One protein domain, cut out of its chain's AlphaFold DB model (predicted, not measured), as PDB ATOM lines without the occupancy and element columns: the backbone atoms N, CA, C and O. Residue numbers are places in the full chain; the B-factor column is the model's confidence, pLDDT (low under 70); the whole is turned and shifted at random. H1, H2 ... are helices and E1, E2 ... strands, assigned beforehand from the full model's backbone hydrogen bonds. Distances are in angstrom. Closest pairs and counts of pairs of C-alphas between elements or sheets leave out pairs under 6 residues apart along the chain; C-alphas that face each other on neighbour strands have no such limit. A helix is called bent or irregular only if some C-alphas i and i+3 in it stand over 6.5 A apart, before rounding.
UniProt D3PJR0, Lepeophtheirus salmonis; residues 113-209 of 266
ATOM      1  N   MET A 113     -12.833  22.882 -34.871       94.06
ATOM      2  CA  MET A 113     -11.492  23.251 -35.330       94.06
ATOM      3  C   MET A 113     -10.895  22.283 -36.354       94.06
ATOM      4  O   MET A 113     -10.051  22.689 -37.147       94.06
ATOM      5  N   ARG A 114     -11.329  21.015 -36.386       90.06
ATOM      6  CA  ARG A 114     -10.733  19.981 -37.258       90.06
ATOM      7  C   ARG A 114     -11.344  19.904 -38.658       90.06
ATOM      8  O   ARG A 114     -11.320  18.855 -39.299       90.06
ATOM      9  N   ARG A 115     -11.914  21.007 -39.140       87.06
ATOM     10  CA  ARG A 115     -12.440  21.094 -40.506       87.06
ATOM     11  C   ARG A 115     -11.300  20.952 -41.507       87.06
ATOM     12  O   ARG A 115     -10.248  21.573 -41.352       87.06
ATOM     13  N   LYS A 116     -11.521  20.185 -42.575       86.31
ATOM     14  CA  LYS A 116     -10.528  20.054 -43.648       86.31
ATOM     15  C   LYS A 116     -10.431  21.349 -44.454       86.31
ATOM     16  O   LYS A 116     -11.242  21.609 -45.340       86.31
ATOM     17  N   ILE A 117      -9.415  22.154 -44.157       87.94
ATOM     18  CA  ILE A 117      -9.052  23.333 -44.945       87.94
ATOM     19  C   ILE A 117      -7.906  22.953 -45.877       87.94
ATOM     20  O   ILE A 117      -6.871  22.487 -45.419       87.94
ATOM     21  N   GLY A 118      -8.091  23.165 -47.183       87.19
ATOM     22  CA  GLY A 118      -7.053  22.890 -48.182       87.19
ATOM     23  C   GLY A 118      -5.824  23.788 -48.004       87.19
ATOM     24  O   GLY A 118      -4.783  23.336 -47.546       87.19
ATOM     25  N   ASN A 119      -5.945  25.072 -48.355       93.56
ATOM     26  CA  ASN A 119      -4.873  26.056 -48.184       93.56
ATOM     27  C   ASN A 119      -5.226  27.035 -47.055       93.56
ATOM     28  O   ASN A 119      -6.107  27.888 -47.206       93.56
ATOM     29  N   VAL A 120      -4.529  26.906 -45.923       93.12
ATOM     30  CA  VAL A 120      -4.759  27.731 -44.728       93.12
ATOM     31  C   VAL A 120      -4.415  29.196 -44.971       93.12
ATOM     32  O   VAL A 120      -5.163  30.077 -44.555       93.12
ATOM     33  N   LYS A 121      -3.336  29.483 -45.701       92.56
ATOM     34  CA  LYS A 121      -2.932  30.858 -46.020       92.56
ATOM     35  C   LYS A 121      -4.001  31.583 -46.839       92.56
ATOM     36  O   LYS A 121      -4.362  32.712 -46.510       92.56
ATOM     37  N   ASP A 122      -4.545  30.931 -47.863       94.56
ATOM     38  CA  ASP A 122      -5.615  31.503 -48.687       94.56
ATOM     39  C   ASP A 122      -6.915  31.659 -47.897       94.56
ATOM     40  O   ASP A 122      -7.640  32.639 -48.078       94.56
ATOM     41  N   TYR A 123      -7.211  30.709 -47.004       94.44
ATOM     42  CA  TYR A 123      -8.343  30.809 -46.090       94.44
ATOM     43  C   TYR A 123      -8.218  32.039 -45.182       94.44
ATOM     44  O   TYR A 123      -9.104  32.893 -45.197       94.44
ATOM     45  N   LEU A 124      -7.096  32.188 -44.471       94.44
ATOM     46  CA  LEU A 124      -6.850  33.326 -43.580       94.44
ATOM     47  C   LEU A 124      -6.837  34.658 -44.339       94.44
ATOM     48  O   LEU A 124      -7.388  35.639 -43.849       94.44
ATOM     49  N   LYS A 125      -6.305  34.692 -45.568       93.75
ATOM     50  CA  LYS A 125      -6.356  35.884 -46.428       93.75
ATOM     51  C   LYS A 125      -7.790  36.302 -46.762       93.75
ATOM     52  O   LYS A 125      -8.087  37.489 -46.771       93.75
ATOM     53  N   ARG A 126      -8.697  35.359 -47.040       91.75
ATOM     54  CA  ARG A 126     -10.117  35.689 -47.285       91.75
ATOM     55  C   ARG A 126     -10.830  36.148 -46.016       91.75
ATOM     56  O   ARG A 126     -11.710  37.004 -46.084       91.75
ATOM     57  N   MET A 127     -10.462  35.565 -44.879       90.81
ATOM     58  CA  MET A 127     -11.067  35.881 -43.589       90.81
ATOM     59  C   MET A 127     -10.446  37.111 -42.917       90.81
ATOM     60  O   MET A 127     -10.939  37.545 -41.885       90.81
ATOM     61  N   SER A 128      -9.417  37.736 -43.493       91.88
ATOM     62  CA  SER A 128      -8.786  38.902 -42.867       91.88
ATOM     63  C   SER A 128      -9.715  40.113 -42.780       91.88
ATOM     64  O   SER A 128      -9.563  40.933 -41.887       91.88
ATOM     65  N   ARG A 129     -10.712  40.207 -43.670       91.88
ATOM     66  CA  ARG A 129     -11.702  41.298 -43.697       91.88
ATOM     67  C   ARG A 129     -12.631  41.349 -42.482       91.88
ATOM     68  O   ARG A 129     -13.323  42.338 -42.318       91.88
ATOM     69  N   VAL A 130     -12.699  40.276 -41.691       92.38
ATOM     70  CA  VAL A 130     -13.506  40.213 -40.457       92.38
ATOM     71  C   VAL A 130     -12.645  40.335 -39.197       92.38
ATOM     72  O   VAL A 130     -13.126  40.101 -38.093       92.38
ATOM     73  N   MET A 131     -11.363  40.667 -39.358       94.94
ATOM     74  CA  MET A 131     -10.398  40.811 -38.275       94.94
ATOM     75  C   MET A 131      -9.810  42.221 -38.288       94.94
ATOM     76  O   MET A 131      -9.639  42.837 -39.339       94.94
ATOM     77  N   THR A 132      -9.483  42.724 -37.108       95.44
ATOM     78  CA  THR A 132      -8.700  43.945 -36.924       95.44
ATOM     79  C   THR A 132      -7.217  43.660 -37.159       95.44
ATOM     80  O   THR A 132      -6.766  42.514 -37.104       95.44
ATOM     81  N   ASN A 133      -6.420  44.712 -37.361       94.50
ATOM     82  CA  ASN A 133      -4.970  44.565 -37.520       94.50
ATOM     83  C   ASN A 133      -4.309  43.911 -36.293       94.50
ATOM     84  O   ASN A 133      -3.479  43.026 -36.460       94.50
ATOM     85  N   SER A 134      -4.733  44.279 -35.079       94.12
ATOM     86  CA  SER A 134      -4.249  43.720 -33.800       94.12
ATOM     87  C   SER A 134      -4.481  42.199 -33.702       94.12
ATOM     88  O   SER A 134      -3.596  41.419 -33.336       94.12
ATOM     89  N   GLU A 135      -5.661  41.741 -34.127       96.56
ATOM     90  CA  GLU A 135      -6.000  40.314 -34.167       96.56
ATOM     91  C   GLU A 135      -5.202  39.585 -35.254       96.56
ATOM     92  O   GLU A 135      -4.662  38.504 -35.014       96.56
ATOM     93  N   LEU A 136      -5.066  40.189 -36.441       95.88
ATOM     94  CA  LEU A 136      -4.276  39.630 -37.540       95.88
ATOM     95  C   LEU A 136      -2.798  39.491 -37.184       95.88
ATOM     96  O   LEU A 136      -2.201  38.467 -37.506       95.88
ATOM     97  N   GLU A 137      -2.216  40.470 -36.492       95.19
ATOM     98  CA  GLU A 137      -0.848  40.382 -35.980       95.19
ATOM     99  C   GLU A 137      -0.676  39.163 -35.076       95.19
ATOM    100  O   GLU A 137       0.328  38.463 -35.184       95.19
ATOM    101  N   THR A 138      -1.667  38.864 -34.233       94.94
ATOM    102  CA  THR A 138      -1.654  37.691 -33.349       94.94
ATOM    103  C   THR A 138      -1.821  36.385 -34.132       94.94
ATOM    104  O   THR A 138      -1.044  35.448 -33.931       94.94
ATOM    105  N   ILE A 139      -2.780  36.328 -35.062       96.06
ATOM    106  CA  ILE A 139      -3.071  35.154 -35.907       96.06
ATOM    107  C   ILE A 139      -1.885  34.803 -36.815       96.06
ATOM    108  O   ILE A 139      -1.614  33.627 -37.053       96.06
ATOM    109  N   LEU A 140      -1.180  35.806 -37.342       94.81
ATOM    110  CA  LEU A 140      -0.121  35.632 -38.338       94.81
ATOM    111  C   LEU A 140       1.285  35.502 -37.737       94.81
ATOM    112  O   LEU A 140       2.256  35.433 -38.496       94.81
ATOM    113  N   ARG A 141       1.419  35.421 -36.403       95.06
ATOM    114  CA  ARG A 141       2.713  35.149 -35.756       95.06
ATOM    115  C   ARG A 141       3.355  33.860 -36.306       95.06
ATOM    116  O   ARG A 141       2.636  32.944 -36.722       95.06
ATOM    117  N   PRO A 142       4.698  33.749 -36.294       95.25
ATOM    118  CA  PRO A 142       5.397  32.557 -36.776       95.25
ATOM    119  C   PRO A 142       5.025  31.294 -35.976       95.25
ATOM    120  O   PRO A 142       5.564  31.038 -34.904       95.25
ATOM    121  N   MET A 143       4.087  30.504 -36.504       95.94
ATOM    122  CA  MET A 143       3.646  29.216 -35.957       95.94
ATOM    123  C   MET A 143       3.090  28.305 -37.063       95.94
ATOM    124  O   MET A 143       2.924  28.735 -38.210       95.94
ATOM    125  N   ASN A 144       2.806  27.043 -36.725       95.12
ATOM    126  CA  ASN A 144       2.179  26.105 -37.656       95.12
ATOM    127  C   ASN A 144       0.736  26.524 -38.002       95.12
ATOM    128  O   ASN A 144       0.085  27.264 -37.266       95.12
ATOM    129  N   ASP A 145       0.239  26.055 -39.142       94.44
ATOM    130  CA  ASP A 145      -1.056  26.482 -39.674       94.44
ATOM    131  C   ASP A 145      -2.250  26.039 -38.814       94.44
ATOM    132  O   ASP A 145      -3.242  26.761 -38.730       94.44
ATOM    133  N   GLU A 146      -2.134  24.912 -38.108       93.31
ATOM    134  CA  GLU A 146      -3.143  24.445 -37.150       93.31
ATOM    135  C   GLU A 146      -3.330  25.444 -35.998       93.31
ATOM    136  O   GLU A 146      -4.452  25.841 -35.685       93.31
ATOM    137  N   ASN A 147      -2.233  25.935 -35.419       94.31
ATOM    138  CA  ASN A 147      -2.276  26.926 -34.351       94.31
ATOM    139  C   ASN A 147      -2.787  28.284 -34.850       94.31
ATOM    140  O   ASN A 147      -3.571  28.923 -34.147       94.31
ATOM    141  N   LYS A 148      -2.438  28.703 -36.077       95.81
ATOM    142  CA  LYS A 148      -3.012  29.926 -36.671       95.81
ATOM    143  C   LYS A 148      -4.525  29.818 -36.821       95.81
ATOM    144  O   LYS A 148      -5.243  30.749 -36.462       95.81
ATOM    145  N   LEU A 149      -5.017  28.683 -37.324       95.44
ATOM    146  CA  LEU A 149      -6.453  28.426 -37.445       95.44
ATOM    147  C   LEU A 149      -7.139  28.403 -36.085       95.44
ATOM    148  O   LEU A 149      -8.203  28.995 -35.934       95.44
ATOM    149  N   ARG A 150      -6.519  27.780 -35.081       95.12
ATOM    150  CA  ARG A 150      -7.045  27.772 -33.716       95.12
ATOM    151  C   ARG A 150      -7.186  29.186 -33.150       95.12
ATOM    152  O   ARG A 150      -8.242  29.511 -32.616       95.12
ATOM    153  N   ILE A 151      -6.166  30.035 -33.285       95.88
ATOM    154  CA  ILE A 151      -6.225  31.439 -32.842       95.88
ATOM    155  C   ILE A 151      -7.296  32.207 -33.626       95.88
ATOM    156  O   ILE A 151      -8.095  32.925 -33.027       95.88
ATOM    157  N   PHE A 152      -7.370  32.007 -34.944       96.56
ATOM    158  CA  PHE A 152      -8.412  32.595 -35.782       96.56
ATOM    159  C   PHE A 152      -9.820  32.215 -35.299       96.56
ATOM    160  O   PHE A 152     -10.667  33.091 -35.134       96.56
ATOM    161  N   TYR A 153     -10.071  30.930 -35.027       97.06
ATOM    162  CA  TYR A 153     -11.377  30.462 -34.563       97.06
ATOM    163  C   TYR A 153     -11.736  30.977 -33.171       97.06
ATOM    164  O   TYR A 153     -12.902  31.274 -32.934       97.06
ATOM    165  N   ARG A 154     -10.759  31.156 -32.275       96.94
ATOM    166  CA  ARG A 154     -10.990  31.804 -30.973       96.94
ATOM    167  C   ARG A 154     -11.468  33.249 -31.135       96.94
ATOM    168  O   ARG A 154     -12.500  33.610 -30.574       96.94
ATOM    169  N   HIS A 155     -10.781  34.049 -31.958       97.00
ATOM    170  CA  HIS A 155     -11.219  35.420 -32.259       97.00
ATOM    171  C   HIS A 155     -12.600  35.442 -32.914       97.00
ATOM    172  O   HIS A 155     -13.454  36.239 -32.531       97.00
ATOM    173  N   TRP A 156     -12.834  34.545 -33.875       96.44
ATOM    174  CA  TRP A 156     -14.124  34.417 -34.543       96.44
ATOM    175  C   TRP A 156     -15.255  34.123 -33.550       96.44
ATOM    176  O   TRP A 156     -16.257  34.835 -33.554       96.44
ATOM    177  N   CYS A 157     -15.077  33.142 -32.658       96.00
ATOM    178  CA  CYS A 157     -16.078  32.820 -31.643       96.00
ATOM    179  C   CYS A 157     -16.377  34.010 -30.727       96.00
ATOM    180  O   CYS A 157     -17.546  34.272 -30.456       96.00
ATOM    181  N   LEU A 158     -15.363  34.755 -30.271       95.88
ATOM    182  CA  LEU A 158     -15.583  35.940 -29.431       95.88
ATOM    183  C   LEU A 158     -16.396  37.022 -30.156       95.88
ATOM    184  O   LEU A 158     -17.355  37.542 -29.583       95.88
ATOM    185  N   LYS A 159     -16.068  37.321 -31.422       95.06
ATOM    186  CA  LYS A 159     -16.820  38.297 -32.235       95.06
ATOM    187  C   LYS A 159     -18.269  37.867 -32.443       95.06
ATOM    188  O   LYS A 159     -19.184  38.672 -32.273       95.06
ATOM    189  N   GLU A 160     -18.487  36.602 -32.790       95.62
ATOM    190  CA  GLU A 160     -19.828  36.050 -32.989       95.62
ATOM    191  C   GLU A 160     -20.634  36.046 -31.687       95.62
ATOM    192  O   GLU A 160     -21.798  36.438 -31.697       95.62
ATOM    193  N   ALA A 161     -20.034  35.681 -30.547       95.69
ATOM    194  CA  ALA A 161     -20.702  35.742 -29.247       95.69
ATOM    195  C   ALA A 161     -21.106  37.184 -28.888       95.69
ATOM    196  O   ALA A 161     -22.250  37.425 -28.490       95.69
ATOM    197  N   TYR A 162     -20.217  38.158 -29.102       94.62
ATOM    198  CA  TYR A 162     -20.517  39.582 -28.926       94.62
ATOM    199  C   TYR A 162     -21.685  40.036 -29.823       94.62
ATOM    200  O   TYR A 162     -22.701  40.522 -29.323       94.62
ATOM    201  N   SER A 163     -21.611  39.786 -31.136       93.25
ATOM    202  CA  SER A 163     -22.669  40.152 -32.094       93.25
ATOM    203  C   SER A 163     -24.015  39.490 -31.777       93.25
ATOM    204  O   SER A 163     -25.070  40.133 -31.774       93.25
ATOM    205  N   LYS A 164     -23.998  38.205 -31.417       94.25
ATOM    206  CA  LYS A 164     -25.193  37.456 -31.010       94.25
ATOM    207  C   LYS A 164     -25.837  38.004 -29.740       94.25
ATOM    208  O   LYS A 164     -27.058  37.899 -29.613       94.25
ATOM    209  N   THR A 165     -25.051  38.593 -28.839       94.25
ATOM    210  CA  THR A 165     -25.562  39.278 -27.638       94.25
ATOM    211  C   THR A 165     -26.278  40.578 -28.004       94.25
ATOM    212  O   THR A 165     -27.331  40.890 -27.443       94.25
ATOM    213  N   LEU A 166     -25.746  41.321 -28.980       90.56
ATOM    214  CA  LEU A 166     -26.361  42.548 -29.494       90.56
ATOM    215  C   LEU A 166     -27.633  42.278 -30.315       90.56
ATOM    216  O   LEU A 166     -28.547  43.103 -30.324       90.56
ATOM    217  N   GLY A 167     -27.724  41.118 -30.973       86.38
ATOM    218  CA  GLY A 167     -28.872  40.728 -31.804       86.38
ATOM    219  C   GLY A 167     -28.866  41.336 -33.215       86.38
ATOM    220  O   GLY A 167     -29.864  41.252 -33.937       86.38
ATOM    221  N   SER A 168     -27.750  41.936 -33.619       76.19
ATOM    222  CA  SER A 168     -27.539  42.542 -34.936       76.19
ATOM    223  C   SER A 168     -27.225  41.512 -36.027       76.19
ATOM    224  O   SER A 168     -27.599  41.695 -37.183       76.19
ATOM    225  N   GLY A 169     -26.628  40.370 -35.677       71.06
ATOM    226  CA  GLY A 169     -26.315  39.314 -36.643       71.06
ATOM    227  C   GLY A 169     -25.204  39.737 -37.608       71.06
ATOM    228  O   GLY A 169     -24.193  40.292 -37.189       71.06
ATOM    229  N   LEU A 170     -25.380  39.480 -38.909       64.88
ATOM    230  CA  LEU A 170     -24.366  39.777 -39.938       64.88
ATOM    231  C   LEU A 170     -24.228  41.271 -40.280       64.88
ATOM    232  O   LEU A 170     -23.455  41.614 -41.170       64.88
ATOM    233  N   SER A 171     -24.990  42.160 -39.637       74.44
ATOM    234  CA  SER A 171     -24.902  43.603 -39.894       74.44
ATOM    235  C   SER A 171     -23.768  44.293 -39.132       74.44
ATOM    236  O   SER A 171     -23.604  45.501 -39.276       74.44
ATOM    237  N   GLU A 172     -23.021  43.571 -38.293       80.19
ATOM    238  CA  GLU A 172     -21.869  44.135 -37.591       80.19
ATOM    239  C   GLU A 172     -20.649  44.261 -38.504       80.19
ATOM    240  O   GLU A 172     -20.262  43.333 -39.214       80.19
ATOM    241  N   GLU A 173     -19.989  45.411 -38.410       86.25
ATOM    242  CA  GLU A 173     -18.695  45.676 -39.034       86.25
ATOM    243  C   GLU A 173     -17.591  45.047 -38.168       86.25
ATOM    244  O   GLU A 173     -16.993  45.699 -37.306       86.25
ATOM    245  N   PHE A 174     -17.370  43.737 -38.333       89.81
ATOM    246  CA  PHE A 174     -16.413  42.945 -37.542       89.81
ATOM    247  C   PHE A 174     -14.978  43.481 -37.577       89.81
ATOM    248  O   PHE A 174     -14.230  43.286 -36.620       89.81
ATOM    249  N   GLU A 175     -14.594  44.197 -38.627       88.31
ATOM    250  CA  GLU A 175     -13.315  44.895 -38.747       88.31
ATOM    251  C   GLU A 175     -13.173  46.107 -37.809       88.31
ATOM    252  O   GLU A 175     -12.069  46.621 -37.636       88.31
ATOM    253  N   LYS A 176     -14.269  46.565 -37.186       89.69
ATOM    254  CA  LYS A 176     -14.290  47.667 -36.205       89.69
ATOM    255  C   LYS A 176     -14.437  47.198 -34.757       89.69
ATOM    256  O   LYS A 176     -14.389  48.024 -33.845       89.69
ATOM    257  N   ILE A 177     -14.648  45.903 -34.546       91.56
ATOM    258  CA  ILE A 177     -14.782  45.287 -33.227       91.56
ATOM    259  C   ILE A 177     -13.449  44.625 -32.904       91.56
ATOM    260  O   ILE A 177     -13.022  43.747 -33.641       91.56
ATOM    261  N   GLU A 178     -12.784  45.019 -31.827       94.12
ATOM    262  CA  GLU A 178     -11.535  44.378 -31.410       94.12
ATOM    263  C   GLU A 178     -11.848  43.328 -30.345       94.12
ATOM    264  O   GLU A 178     -12.535  43.630 -29.373       94.12
ATOM    265  N   CYS A 179     -11.337  42.107 -30.508       94.56
ATOM    266  CA  CYS A 179     -11.324  41.109 -29.452       94.56
ATOM    267  C   CYS A 179      -9.890  40.774 -29.022       94.56
ATOM    268  O   CYS A 179      -8.993  40.583 -29.845       94.56
ATOM    269  N   LYS A 180      -9.694  40.610 -27.717       94.56
ATOM    270  CA  LYS A 180      -8.465  40.114 -27.095       94.56
ATOM    271  C   LYS A 180      -8.745  38.751 -26.482       94.56
ATOM    272  O   LYS A 180      -9.723  38.583 -25.755       94.56
ATOM    273  N   LEU A 181      -7.894  37.783 -26.805       94.94
ATOM    274  CA  LEU A 181      -7.989  36.437 -26.250       94.94
ATOM    275  C   LEU A 181      -7.521  36.439 -24.796       94.94
ATOM    276  O   LEU A 181      -6.569  37.143 -24.461       94.94
ATOM    277  N   GLY A 182      -8.144  35.606 -23.969       90.38
ATOM    278  CA  GLY A 182      -7.661  35.328 -22.628       90.38
ATOM    279  C   GLY A 182      -6.419  34.435 -22.647       90.38
ATOM    280  O   GLY A 182      -6.237  33.593 -23.542       90.38
ATOM    281  N   ASP A 183      -5.567  34.615 -21.640       85.56
ATOM    282  CA  ASP A 183      -4.305  33.882 -21.463       85.56
ATOM    283  C   ASP A 183      -4.213  33.123 -20.126       85.56
ATOM    284  O   ASP A 183      -3.174  32.549 -19.802       85.56
ATOM    285  N   GLY A 184      -5.314  33.092 -19.368       79.56
ATOM    286  CA  GLY A 184      -5.404  32.475 -18.043       79.56
ATOM    287  C   GLY A 184      -5.127  33.435 -16.884       79.56
ATOM    288  O   GLY A 184      -5.536  33.137 -15.768       79.56
ATOM    289  N   ASN A 185      -4.498  34.587 -17.140       81.62
ATOM    290  CA  ASN A 185      -4.347  35.676 -16.166       81.62
ATOM    291  C   ASN A 185      -5.239  36.873 -16.505       81.62
ATOM    292  O   ASN A 185      -5.648  37.621 -15.619       81.62
ATOM    293  N   VAL A 186      -5.503  37.068 -17.795       84.62
ATOM    294  CA  VAL A 186      -6.368  38.116 -18.323       84.62
ATOM    295  C   VAL A 186      -7.598  37.468 -18.935       84.62
ATOM    296  O   VAL A 186      -7.486  36.555 -19.761       84.62
ATOM    297  N   ASP A 187      -8.768  37.958 -18.535       88.44
ATOM    298  CA  ASP A 187     -10.036  37.550 -19.128       88.44
ATOM    299  C   ASP A 187     -10.106  37.966 -20.602       88.44
ATOM    300  O   ASP A 187      -9.607  39.036 -20.976       88.44
ATOM    301  N   PRO A 188     -10.760  37.160 -21.455       92.62
ATOM    302  CA  PRO A 188     -11.038  37.578 -22.814       92.62
ATOM    303  C   PRO A 188     -11.894  38.846 -22.822       92.62
ATOM    304  O   PRO A 188     -12.674  39.133 -21.911       92.62
ATOM    305  N   TRP A 189     -11.768  39.610 -23.898       93.19
ATOM    306  CA  TRP A 189     -12.525  40.836 -24.086       93.19
ATOM    307  C   TRP A 189     -12.905  40.996 -25.545       93.19
ATOM    308  O   TRP A 189     -12.137  40.627 -26.430       93.19
ATOM    309  N   CYS A 190     -14.070  41.575 -25.804       91.88
ATOM    310  CA  CYS A 190     -14.417  42.035 -27.131       91.88
ATOM    311  C   CYS A 190     -15.298  43.282 -27.071       91.88
ATOM    312  O   CYS A 190     -16.179  43.380 -26.221       91.88
ATOM    313  N   GLY A 191     -15.081  44.232 -27.976       90.00
ATOM    314  CA  GLY A 191     -15.913  45.423 -28.029       90.00
ATOM    315  C   GLY A 191     -15.454  46.467 -29.033       90.00
ATOM    316  O   GLY A 191     -14.412  46.361 -29.686       90.00
ATOM    317  N   LYS A 192     -16.267  47.513 -29.153       84.88
ATOM    318  CA  LYS A 192     -15.902  48.767 -29.820       84.88
ATOM    319  C   LYS A 192     -15.217  49.672 -28.793       84.88
ATOM    320  O   LYS A 192     -15.516  49.605 -27.608       84.88
ATOM    321  N   LYS A 193     -14.354  50.597 -29.232       69.94
ATOM    322  CA  LYS A 193     -13.644  51.548 -28.336       69.94
ATOM    323  C   LYS A 193     -14.551  52.390 -27.416       69.94
ATOM    324  O   LYS A 193     -14.045  53.017 -26.496       69.94
ATOM    325  N   ILE A 194     -15.851  52.461 -27.705       68.50
ATOM    326  CA  ILE A 194     -16.849  53.249 -26.965       68.50
ATOM    327  C   ILE A 194     -17.604  52.375 -25.943       68.50
ATOM    328  O   ILE A 194     -18.324  52.903 -25.097       68.50
ATOM    329  N   ASP A 195     -17.448  51.050 -25.993       70.31
ATOM    330  CA  ASP A 195     -18.148  50.156 -25.077       70.31
ATOM    331  C   ASP A 195     -17.636  50.337 -23.645       70.31
ATOM    332  O   ASP A 195     -16.438  50.453 -23.387       70.31
ATOM    333  N   ASN A 196     -18.566  50.367 -22.691       68.88
ATOM    334  CA  ASN A 196     -18.213  50.393 -21.281       68.88
ATOM    335  C   ASN A 196     -17.789  48.988 -20.843       68.88
ATOM    336  O   ASN A 196     -18.610  48.082 -20.714       68.88
ATOM    337  N   ASP A 197     -16.508  48.816 -20.548       69.44
ATOM    338  CA  ASP A 197     -15.938  47.530 -20.151       69.44
ATOM    339  C   ASP A 197     -16.602  46.891 -18.926       69.44
ATOM    340  O   ASP A 197     -16.517  45.675 -18.758       69.44
ATOM    341  N   LYS A 198     -17.267  47.674 -18.066       73.81
ATOM    342  CA  LYS A 198     -17.878  47.178 -16.823       73.81
ATOM    343  C   LYS A 198     -19.171  46.385 -17.028       73.81
ATOM    344  O   LYS A 198     -19.543  45.641 -16.124       73.81
ATOM    345  N   ILE A 199     -19.836  46.535 -18.175       88.69
ATOM    346  CA  ILE A 199     -21.121  45.872 -18.467       88.69
ATOM    347  C   ILE A 199     -20.973  44.631 -19.352       88.69
ATOM    348  O   ILE A 199     -21.972  44.006 -19.693       88.69
ATOM    349  N   TRP A 200     -19.740  44.272 -19.718       91.81
ATOM    350  CA  TRP A 200     -19.428  43.080 -20.496       91.81
ATOM    351  C   TRP A 200     -18.543  42.120 -19.707       91.81
ATOM    352  O   TRP A 200     -17.587  42.535 -19.049       91.81
ATOM    353  N   ALA A 201     -18.830  40.830 -19.843       92.44
ATOM    354  CA  ALA A 201     -17.936  39.747 -19.459       92.44
ATOM    355  C   ALA A 201     -17.893  38.705 -20.575       92.44
ATOM    356  O   ALA A 201     -18.905  38.446 -21.230       92.44
ATOM    357  N   PHE A 202     -16.722  38.112 -20.783       93.25
ATOM    358  CA  PHE A 202     -16.511  37.096 -21.803       93.25
ATOM    359  C   PHE A 202     -15.865  35.863 -21.192       93.25
ATOM    360  O   PHE A 202     -15.119  35.945 -20.218       93.25
ATOM    361  N   GLU A 203     -16.127  34.720 -21.808       93.69
ATOM    362  CA  GLU A 203     -15.515  33.450 -21.453       93.69
ATOM    363  C   GLU A 203     -15.049  32.739 -22.715       93.69
ATOM    364  O   GLU A 203     -15.729  32.776 -23.742       93.69
ATOM    365  N   GLU A 204     -13.929  32.032 -22.613       93.94
ATOM    366  CA  GLU A 204     -13.441  31.129 -23.647       93.94
ATOM    367  C   GLU A 204     -13.351  29.711 -23.096       93.94
ATOM    368  O   GLU A 204     -12.850  29.475 -21.999       93.94
ATOM    369  N   HIS A 205     -13.812  28.751 -23.891       94.44
ATOM    370  CA  HIS A 205     -13.872  27.344 -23.529       94.44
ATOM    371  C   HIS A 205     -13.308  26.486 -24.660       94.44
ATOM    372  O   HIS A 205     -13.510  26.774 -25.842       94.44
ATOM    373  N   VAL A 206     -12.645  25.389 -24.297       94.94
ATOM    374  CA  VAL A 206     -12.351  24.289 -25.222       94.94
ATOM    375  C   VAL A 206     -13.261  23.126 -24.850       94.94
ATOM    376  O   VAL A 206     -13.116  22.536 -23.782       94.94
ATOM    377  N   LEU A 207     -14.215  22.812 -25.722       95.62
ATOM    378  CA  LEU A 207     -15.227  21.784 -25.497       95.62
ATOM    379  C   LEU A 207     -14.873  20.529 -26.297       95.62
ATOM    380  O   LEU A 207     -14.550  20.607 -27.481       95.62
ATOM    381  N   ASN A 208     -14.917  19.363 -25.649       90.06
ATOM    382  CA  ASN A 208     -14.616  18.059 -26.255       90.06
ATOM    383  C   ASN A 208     -13.285  17.996 -27.037       90.06
ATOM    384  O   ASN A 208     -13.153  17.218 -27.978       90.06
ATOM    385  N   GLY A 209     -12.299  18.817 -26.657       90.00
ATOM    386  CA  GLY A 209     -10.956  18.878 -27.250       90.00
ATOM    387  C   GLY A 209     -10.864  19.582 -28.610       90.00
ATOM    388  O   GLY A 209      -9.845  20.206 -28.896       90.00
TER     389      GLY A 209
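What this domain is: This is residues 113 to 209 of the 266 residues of a protein of Lepeophtheirus salmonis (UniProt D3PJR0). A long helix, H3, runs through the middle of the domain; the small hairpin E1 and E2 packs on its second half, while H1 and H2 pack on its first half. The last strand, E3, slants past H3 on the side opposite to H1. The printed part has 97 residues, with three named helices and then three named strands along the chain, H1 H2 H3 E1 E2 E3. E1 and E2 form an antiparallel sheet of two strands, E3 pairs with no named strand, and the class is mixed, helices and strands. The whole is compact, with a radius of gyration of the C-alphas of 13.6 A and spans of 39 by 29 by 24 A.

How they stand to each other: Begin at the hairpin of E1, residues 178 to 180, and E2, residues 189 to 191; the strands are antiparallel at 175 degrees. Look there for N 180 and O 189, 2.8 A apart, and N 178 and O 191, 3.0 A apart, both pairs within hydrogen-bond range. From the hairpin go to H3, residues 145 to 166: its closest C-alphas to E1 are those of His 155 and Cys 179, 6.3 A apart, and to E2 those of Leu 158 and Cys 190, 6.6 A apart. H2, residues 133 to 139, touches H3 at residues 148 to 155 alone, closest at the C-alphas of Ile 139 and Lys 148, 5.3 A apart, with a steep tilt of 47 degrees, opposite ways. H1, residues 120 to 130, touches H3 at residues 145 to 152 alone, closest at the C-alphas of Val 120 and Asp 145, 6.4 A apart, with a shallow tilt of 23 degrees, the same way. H1 and H2 are close but not clearly touching, the C-alphas of Ser 128 and Leu 136 being closest at 7.0 A. E3, residues 200 to 207, comes closest to E2 at the C-alphas of Phe 202 and Trp 189, 5.9 A apart, and to H3 at those of Glu 204 and Arg 154, 7.8 A apart. E3 and E1 are apart. In H2 and H3 every O i to N i+4 pair is within hydrogen-bond range; in H1, 5 of 7 are.

Where its parts are: Find C-alpha 120 at (-4.759, 27.731, -44.728), where H1 begins; it runs 15.8 A to residue 130 and is only just irregular, with C-alphas 126 and 129 6.8 A apart. H2 follows at residues 133 to 139. H3 runs 31.7 A from C-alpha 145 at (-1.056, 26.482, -39.674) to residue 166. After E1, residues 178 to 180, and E2, residues 189 to 191, E3 runs 22.3 A from residue 200 to C-alpha 207 at (-15.227, 21.784, -25.497).

The domain as a whole: The two C-alphas farthest apart are those of Gly 118 and Lys 198, 41.1 A, yet the first and last printed C-alphas, of Met 113 and Gly 209, are 9.2 A apart. The printed part has no cut, and the link from H3 to E1, 11 residues, is long. Mean pLDDT of the printed part is 90.3; look for values under 70 at residue 170, residues 193 to 194 and residues 196 to 197.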